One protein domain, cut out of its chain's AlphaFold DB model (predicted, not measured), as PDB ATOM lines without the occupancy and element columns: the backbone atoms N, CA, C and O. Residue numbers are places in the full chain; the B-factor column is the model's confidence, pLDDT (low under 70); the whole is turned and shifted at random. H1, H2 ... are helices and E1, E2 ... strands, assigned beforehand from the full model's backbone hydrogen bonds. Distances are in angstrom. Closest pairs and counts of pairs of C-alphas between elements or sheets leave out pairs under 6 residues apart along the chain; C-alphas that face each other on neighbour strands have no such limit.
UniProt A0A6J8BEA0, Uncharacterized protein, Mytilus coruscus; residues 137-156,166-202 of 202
ATOM      1  N   PRO A 137      25.543 -56.199  -6.621       94.81
ATOM      2  CA  PRO A 137      26.724 -56.506  -7.419       94.81
ATOM      3  C   PRO A 137      28.026 -56.301  -6.639       94.81
ATOM      4  O   PRO A 137      28.160 -55.358  -5.856       94.81
ATOM      5  N   ILE A 138      29.035 -57.121  -6.939       93.56
ATOM      6  CA  ILE A 138      30.386 -56.954  -6.389       93.56
ATOM      7  C   ILE A 138      30.921 -55.553  -6.715       93.56
ATOM      8  O   ILE A 138      30.779 -55.058  -7.832       93.56
ATOM      9  N   GLY A 139      31.534 -54.909  -5.719       90.25
ATOM     10  CA  GLY A 139      32.043 -53.539  -5.823       90.25
ATOM     11  C   GLY A 139      30.979 -52.447  -5.659       90.25
ATOM     12  O   GLY A 139      31.322 -51.268  -5.694       90.25
ATOM     13  N   HIS A 140      29.708 -52.810  -5.463       94.19
ATOM     14  CA  HIS A 140      28.632 -51.867  -5.168       94.19
ATOM     15  C   HIS A 140      28.259 -51.897  -3.681       94.19
ATOM     16  O   HIS A 140      28.551 -52.847  -2.950       94.19
ATOM     17  N   CYS A 141      27.574 -50.844  -3.237       95.19
ATOM     18  CA  CYS A 141      26.961 -50.768  -1.919       95.19
ATOM     19  C   CYS A 141      25.569 -50.129  -1.986       95.19
ATOM     20  O   CYS A 141      25.216 -49.451  -2.955       95.19
ATOM     21  N   VAL A 142      24.779 -50.359  -0.942       96.50
ATOM     22  CA  VAL A 142      23.482 -49.717  -0.720       96.50
ATOM     23  C   VAL A 142      23.599 -48.860   0.520       96.50
ATOM     24  O   VAL A 142      23.884 -49.380   1.597       96.50
ATOM     25  N   THR A 143      23.347 -47.563   0.387       94.94
ATOM     26  CA  THR A 143      23.262 -46.658   1.532       94.94
ATOM     27  C   THR A 143      21.824 -46.230   1.764       94.94
ATOM     28  O   THR A 143      21.131 -45.756   0.862       94.94
ATOM     29  N   VAL A 144      21.368 -46.387   3.001       93.81
ATOM     30  CA  VAL A 144      20.108 -45.824   3.478       93.81
ATOM     31  C   VAL A 144      20.462 -44.692   4.421       93.81
ATOM     32  O   VAL A 144      21.001 -44.927   5.499       93.81
ATOM     33  N   HIS A 145      20.176 -43.467   3.995       92.44
ATOM     34  CA  HIS A 145      20.350 -42.275   4.814       92.44
ATOM     35  C   HIS A 145      18.993 -41.858   5.365       92.44
ATOM     36  O   HIS A 145      18.061 -41.637   4.589       92.44
ATOM     37  N   ASP A 146      18.899 -41.723   6.683       91.56
ATOM     38  CA  ASP A 146      17.722 -41.170   7.342       91.56
ATOM     39  C   ASP A 146      18.094 -39.934   8.161       91.56
ATOM     40  O   ASP A 146      19.173 -39.843   8.754       91.56
ATOM     41  N   PHE A 147      17.200 -38.953   8.160       90.25
ATOM     42  CA  PHE A 147      17.347 -37.773   8.997       90.25
ATOM     43  C   PHE A 147      16.873 -38.123  10.405       90.25
ATOM     44  O   PHE A 147      15.709 -38.469  10.591       90.25
ATOM     45  N   SER A 148      17.755 -37.997  11.397       85.69
ATOM     46  CA  SER A 148      17.376 -38.239  12.788       85.69
ATOM     47  C   SER A 148      16.843 -36.957  13.425       85.69
ATOM     48  O   SER A 148      15.638 -36.792  13.625       85.69
ATOM     49  N   GLU A 149      17.736 -36.002  13.697       83.94
ATOM     50  CA  GLU A 149      17.394 -34.739  14.342       83.94
ATOM     51  C   GLU A 149      18.471 -33.665  14.135       83.94
ATOM     52  O   GLU A 149      19.596 -33.947  13.719       83.94
ATOM     53  N   ASN A 150      18.126 -32.417  14.465       86.50
ATOM     54  CA  ASN A 150      19.088 -31.321  14.554       86.50
ATOM     55  C   ASN A 150      19.520 -31.127  16.008       86.50
ATOM     56  O   ASN A 150      18.688 -30.833  16.871       86.50
ATOM     57  N   TYR A 151      20.824 -31.183  16.255       83.25
ATOM     58  CA  TYR A 151      21.420 -30.791  17.522       83.25
ATOM     59  C   TYR A 151      21.785 -29.318  17.516       83.25
ATOM     60  O   TYR A 151      22.459 -28.823  16.614       83.25
ATOM     61  N   LYS A 152      21.367 -28.615  18.568       83.75
ATOM     62  CA  LYS A 152      21.827 -27.253  18.833       83.75
ATOM     63  C   LYS A 152      23.158 -27.315  19.550       83.75
ATOM     64  O   LYS A 152      23.240 -27.875  20.643       83.75
ATOM     65  N   CYS A 153      24.169 -26.707  18.955       80.81
ATOM     66  CA  CYS A 153      25.444 -26.503  19.612       80.81
ATOM     67  C   CYS A 153      25.324 -25.266  20.505       80.81
ATOM     68  O   CYS A 153      24.988 -24.184  20.028       80.81
ATOM     69  N   THR A 154      25.571 -25.444  21.798       75.44
ATOM     70  CA  THR A 154      25.677 -24.350  22.769       75.44
ATOM     71  C   THR A 154      27.105 -24.308  23.277       75.44
ATOM     72  O   THR A 154      27.630 -25.343  23.700       75.44
ATOM     73  N   GLU A 155      27.737 -23.141  23.251       75.19
ATOM     74  CA  GLU A 155      29.079 -22.991  23.814       75.19
ATOM     75  C   GLU A 155      28.983 -22.851  25.340       75.19
ATOM     76  O   GLU A 155      28.065 -22.232  25.873       75.19
ATOM     77  N   GLN A 156      29.927 -23.435  26.080       72.38
ATOM     78  CA  GLN A 156      29.894 -23.374  27.547       72.38
ATOM     79  C   GLN A 156      30.116 -21.945  28.081       72.38
ATOM     80  O   GLN A 156      29.566 -21.587  29.120       72.38
ATOM     81  N   LYS A 166      22.605 -19.443  16.311       69.69
ATOM     82  CA  LYS A 166      22.244 -20.829  16.635       69.69
ATOM     83  C   LYS A 166      22.922 -21.746  15.636       69.69
ATOM     84  O   LYS A 166      22.380 -21.968  14.556       69.69
ATOM     85  N   LEU A 167      24.106 -22.236  15.988       81.50
ATOM     86  CA  LEU A 167      24.738 -23.301  15.226       81.50
ATOM     87  C   LEU A 167      23.931 -24.586  15.452       81.50
ATOM     88  O   LEU A 167      23.748 -25.033  16.586       81.50
ATOM     89  N   GLU A 168      23.407 -25.144  14.367       86.19
ATOM     90  CA  GLU A 168      22.712 -26.428  14.373       86.19
ATOM     91  C   GLU A 168      23.496 -27.416  13.507       86.19
ATOM     92  O   GLU A 168      23.948 -27.069  12.416       86.19
ATOM     93  N   VAL A 169      23.650 -28.642  14.002       88.25
ATOM     94  CA  VAL A 169      24.227 -29.767  13.262       88.25
ATOM     95  C   VAL A 169      23.122 -30.785  13.031       88.25
ATOM     96  O   VAL A 169      22.458 -31.208  13.976       88.25
ATOM     97  N   SER A 170      22.911 -31.169  11.776       89.25
ATOM     98  CA  SER A 170      21.970 -32.231  11.417       89.25
ATOM     99  C   SER A 170      22.655 -33.586  11.536       89.25
ATOM    100  O   SER A 170      23.688 -33.811  10.905       89.25
ATOM    101  N   LEU A 171      22.078 -34.488  12.329       87.88
ATOM    102  CA  LEU A 171      22.521 -35.874  12.407       87.88
ATOM    103  C   LEU A 171      21.792 -36.712  11.360       87.88
ATOM    104  O   LEU A 171      20.557 -36.733  11.300       87.88
ATOM    105  N   HIS A 172      22.577 -37.416  10.550       89.88
ATOM    106  CA  HIS A 172      22.096 -38.324   9.520       89.88
ATOM    107  C   HIS A 172      22.583 -39.733   9.826       89.88
ATOM    108  O   HIS A 172      23.771 -40.027   9.691       89.88
ATOM    109  N   VAL A 173      21.649 -40.610  10.182       92.00
ATOM    110  CA  VAL A 173      21.961 -42.022  10.396       92.00
ATOM    111  C   VAL A 173      22.121 -42.670   9.030       92.00
ATOM    112  O   VAL A 173      21.291 -42.482   8.137       92.00
ATOM    113  N   THR A 174      23.198 -43.428   8.861       94.44
ATOM    114  CA  THR A 174      23.484 -44.143   7.619       94.44
ATOM    115  C   THR A 174      23.571 -45.633   7.890       94.44
ATOM    116  O   THR A 174      24.389 -46.079   8.688       94.44
ATOM    117  N   ILE A 175      22.752 -46.412   7.194       94.88
ATOM    118  CA  ILE A 175      22.886 -47.868   7.129       94.88
ATOM    119  C   ILE A 175      23.562 -48.202   5.805       94.88
ATOM    120  O   ILE A 175      23.083 -47.797   4.746       94.88
ATOM    121  N   LEU A 176      24.675 -48.926   5.864       96.00
ATOM    122  CA  LEU A 176      25.431 -49.358   4.695       96.00
ATOM    123  C   LEU A 176      25.314 -50.873   4.554       96.00
ATOM    124  O   LEU A 176      25.705 -51.611   5.453       96.00
ATOM    125  N   HIS A 177      24.817 -51.333   3.410       96.56
ATOM    126  CA  HIS A 177      24.936 -52.723   2.986       96.56
ATOM    127  C   HIS A 177      26.037 -52.816   1.933       96.56
ATOM    128  O   HIS A 177      25.965 -52.155   0.894       96.56
ATOM    129  N   ARG A 178      27.060 -53.627   2.188       96.00
ATOM    130  CA  ARG A 178      28.186 -53.829   1.269       96.00
ATOM    131  C   ARG A 178      28.629 -55.281   1.272       96.00
ATOM    132  O   ARG A 178      28.331 -56.032   2.197       96.00
ATOM    133  N   HIS A 179      29.387 -55.657   0.258       96.75
ATOM    134  CA  HIS A 179      30.103 -56.923   0.263       96.75
ATOM    135  C   HIS A 179      31.183 -56.943   1.357       96.75
ATOM    136  O   HIS A 179      31.817 -55.916   1.631       96.75
ATOM    137  N   SER A 180      31.369 -58.102   1.996       95.12
ATOM    138  CA  SER A 180      32.461 -58.306   2.950       95.12
ATOM    139  C   SER A 180      33.823 -58.231   2.256       95.12
ATOM    140  O   SER A 180      33.969 -58.677   1.118       95.12
ATOM    141  N   VAL A 181      34.812 -57.679   2.948       94.06
ATOM    142  CA  VAL A 181      36.190 -57.514   2.477       94.06
ATOM    143  C   VAL A 181      37.112 -58.230   3.452       94.06
ATOM    144  O   VAL A 181      37.023 -58.010   4.661       94.06
ATOM    145  N   LEU A 182      38.026 -59.058   2.936       93.38
ATOM    146  CA  LEU A 182      38.899 -59.900   3.765       93.38
ATOM    147  C   LEU A 182      39.654 -59.124   4.856       93.38
ATOM    148  O   LEU A 182      39.745 -59.597   5.985       93.38
ATOM    149  N   GLU A 183      40.175 -57.942   4.517       94.94
ATOM    150  CA  GLU A 183      40.968 -57.101   5.423       94.94
ATOM    151  C   GLU A 183      40.180 -56.644   6.662       94.94
ATOM    152  O   GLU A 183      40.741 -56.589   7.754       94.94
ATOM    153  N   TYR A 184      38.887 -56.347   6.503       92.00
ATOM    154  CA  TYR A 184      38.066 -55.738   7.555       92.00
ATOM    155  C   TYR A 184      37.127 -56.735   8.237       92.00
ATOM    156  O   TYR A 184      36.933 -56.672   9.448       92.00
ATOM    157  N   ASP A 185      36.566 -57.672   7.473       93.62
ATOM    158  CA  ASP A 185      35.508 -58.571   7.940       93.62
ATOM    159  C   ASP A 185      36.003 -60.015   8.143       93.62
ATOM    160  O   ASP A 185      35.241 -60.885   8.567       93.62
ATOM    161  N   GLY A 186      37.265 -60.307   7.801       92.88
ATOM    162  CA  GLY A 186      37.855 -61.647   7.898       92.88
ATOM    163  C   GLY A 186      37.323 -62.656   6.872       92.88
ATOM    164  O   GLY A 186      37.709 -63.825   6.905       92.88
ATOM    165  N   LYS A 187      36.456 -62.220   5.949       92.81
ATOM    166  CA  LYS A 187      35.937 -63.016   4.834       92.81
ATOM    167  C   LYS A 187      35.792 -62.148   3.592       92.81
ATOM    168  O   LYS A 187      35.208 -61.067   3.655       92.81
ATOM    169  N   ASP A 188      36.271 -62.656   2.465       93.44
ATOM    170  CA  ASP A 188      36.064 -62.009   1.173       93.44
ATOM    171  C   ASP A 188      34.739 -62.447   0.553       93.44
ATOM    172  O   ASP A 188      34.331 -63.604   0.679       93.44
ATOM    173  N   SER A 189      34.056 -61.505  -0.083       93.75
ATOM    174  CA  SER A 189      32.799 -61.743  -0.786       93.75
ATOM    175  C   SER A 189      33.082 -61.936  -2.271       93.75
ATOM    176  O   SER A 189      33.761 -61.107  -2.878       93.75
ATOM    177  N   THR A 190      32.552 -62.998  -2.877       93.19
ATOM    178  CA  THR A 190      32.735 -63.274  -4.311       93.19
ATOM    179  C   THR A 190      31.399 -63.317  -5.043       93.19
ATOM    180  O   THR A 190      30.333 -63.273  -4.428       93.19
ATOM    181  N   ALA A 191      31.439 -63.380  -6.377       89.25
ATOM    182  CA  ALA A 191      30.225 -63.508  -7.181       89.25
ATOM    183  C   ALA A 191      29.517 -64.856  -6.944       89.25
ATOM    184  O   ALA A 191      28.293 -64.932  -7.031       89.25
ATOM    185  N   GLU A 192      30.276 -65.908  -6.636       91.06
ATOM    186  CA  GLU A 192      29.771 -67.258  -6.372       91.06
ATOM    187  C   GLU A 192      29.295 -67.436  -4.926       91.06
ATOM    188  O   GLU A 192      28.345 -68.178  -4.678       91.06
ATOM    189  N   GLU A 193      29.937 -66.754  -3.975       91.75
ATOM    190  CA  GLU A 193      29.590 -66.790  -2.556       91.75
ATOM    191  C   GLU A 193      29.435 -65.359  -2.009       91.75
ATOM    192  O   GLU A 193      30.307 -64.852  -1.289       91.75
ATOM    193  N   PRO A 194      28.327 -64.671  -2.352       92.50
ATOM    194  CA  PRO A 194      28.095 -63.317  -1.886       92.50
ATOM    195  C   PRO A 194      27.830 -63.321  -0.380       92.50
ATOM    196  O   PRO A 194      26.905 -63.950   0.131       92.50
ATOM    197  N   ASN A 195      28.646 -62.561   0.334       94.62
ATOM    198  CA  ASN A 195      28.486 -62.252   1.744       94.62
ATOM    199  C   ASN A 195      28.259 -60.745   1.917       94.62
ATOM    200  O   ASN A 195      29.132 -59.949   1.553       94.62
ATOM    201  N   ILE A 196      27.092 -60.373   2.449       95.69
ATOM    202  CA  ILE A 196      26.675 -58.982   2.655       95.69
ATOM    203  C   ILE A 196      26.798 -58.624   4.135       95.69
ATOM    204  O   ILE A 196      26.192 -59.257   4.997       95.69
ATOM    205  N   VAL A 197      27.543 -57.559   4.413       95.25
ATOM    206  CA  VAL A 197      27.695 -56.957   5.738       95.25
ATOM    207  C   VAL A 197      26.788 -55.736   5.825       95.25
ATOM    208  O   VAL A 197      26.655 -54.976   4.865       95.25
ATOM    209  N   THR A 198      26.139 -55.565   6.977       95.44
ATOM    210  CA  THR A 198      25.323 -54.386   7.285       95.44
ATOM    211  C   THR A 198      25.965 -53.608   8.420       95.44
ATOM    212  O   THR A 198      26.107 -54.131   9.523       95.44
ATOM    213  N   GLU A 199      26.310 -52.355   8.155       94.56
ATOM    214  CA  GLU A 199      26.935 -51.438   9.106       94.56
ATOM    215  C   GLU A 199      25.987 -50.279   9.416       94.56
ATOM    216  O   GLU A 199      25.184 -49.868   8.574       94.56
ATOM    217  N   GLN A 200      26.068 -49.759  10.639       92.81
ATOM    218  CA  GLN A 200      25.249 -48.647  11.110       92.81
ATOM    219  C   GLN A 200      26.166 -47.523  11.582       92.81
ATOM    220  O   GLN A 200      26.981 -47.719  12.482       92.81
ATOM    221  N   PHE A 201      26.009 -46.353  10.977       87.81
ATOM    222  CA  PHE A 201      26.728 -45.133  11.315       87.81
ATOM    223  C   PHE A 201      25.733 -44.130  11.897       87.81
ATOM    224  O   PHE A 201      24.686 -43.877  11.293       87.81
ATOM    225  N   LEU A 202      26.055 -43.608  13.080       78.69
ATOM    226  CA  LEU A 202      25.272 -42.609  13.813       78.69
ATOM    227  C   LEU A 202      25.861 -41.211  13.623       78.69
ATOM    228  O   LEU A 202      27.108 -41.114  13.567       78.69
TER     229      LEU A 202
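What this domain is: This is residues 137 to 156 and 166 to 202 of the 202 residues of an uncharacterized protein of Mytilus coruscus (UniProt A0A6J8BEA0). A long, narrow, twisted ribbon of three antiparallel strands: E1 and E2 run side by side for their full length, and the shorter E3 covers the other side of E2 along residues 173 to 179. Between E2 and E3 the chain makes an excursion from one end of the ribbon, with the single short helix H1 in it, while both faces of the ribbon have no helix on them. The printed part has 57 residues, with three named strands and one named helix in the order E1, E2, H1, E3, and the sheet order is E1, E2, E3. The class is mostly strand. The whole is extended, a rod with a radius of gyration of the C-alphas of 16.6 A and spans of 53 by 20 by 13 A.

Where its parts are: The printed part begins at Pro 137. E1, residues 141 to 152, starts with C-alpha 141 at (26.961, -50.768, -1.919) and measures 31.8 A from first to last C-alpha. E2, residues 168 to 179, is 34.4 A long and starts with C-alpha 168 at (22.712, -26.428, 14.373). H1 is residues 182 to 185, four residues. E3, residues 196 to 201, is 16.3 A long and ends with C-alpha 201 at (26.728, -45.133, 11.315).

How they stand to each other: E1 and E2 are antiparallel neighbours, with 162 degrees between their N-to-C directions. The C-alphas of Cys 141 and Arg 178 face each other at 4.6 A, and so do those of Lys 152 and Glu 168, also at 4.6 A. N 144 and O 175 are within hydrogen-bond range at 2.8 A, as are N 171 and O 149 at 2.9 A. E1 bends by 52 degrees at residue 149. E2 is the inner strand, and E1 and E3 are the edge strands. E2 and E3 are antiparallel neighbours at 170 degrees; the C-alphas of His 177 and Thr 198 face each other at 4.6 A, and N 197 and O 178 are within hydrogen-bond range at 2.8 A. H1 is not on the sheet, with 2 pairs of C-alphas within 10 A, and it is apart from E1. H1 is too short for any pair of O i and N i+4 inside it, and its one pair of O i and N i+3 is not within range.

The domain as a whole: The C-alphas of Gln 156 and Glu 192 are the two farthest apart, at 55.5 A. Residues 157 to 165 are not printed, and C-alphas 156 and 166 are 13.6 A apart across this cut, which falls in the link from E1 to E2. The link from E2 to H1 is tight, with 2 residues, and that from H1 to E3 is short, with 10. The mean pLDDT of the printed part is 90.2, and residue 166 is under 70. The printed part ends at Leu 202, the chain's last residue.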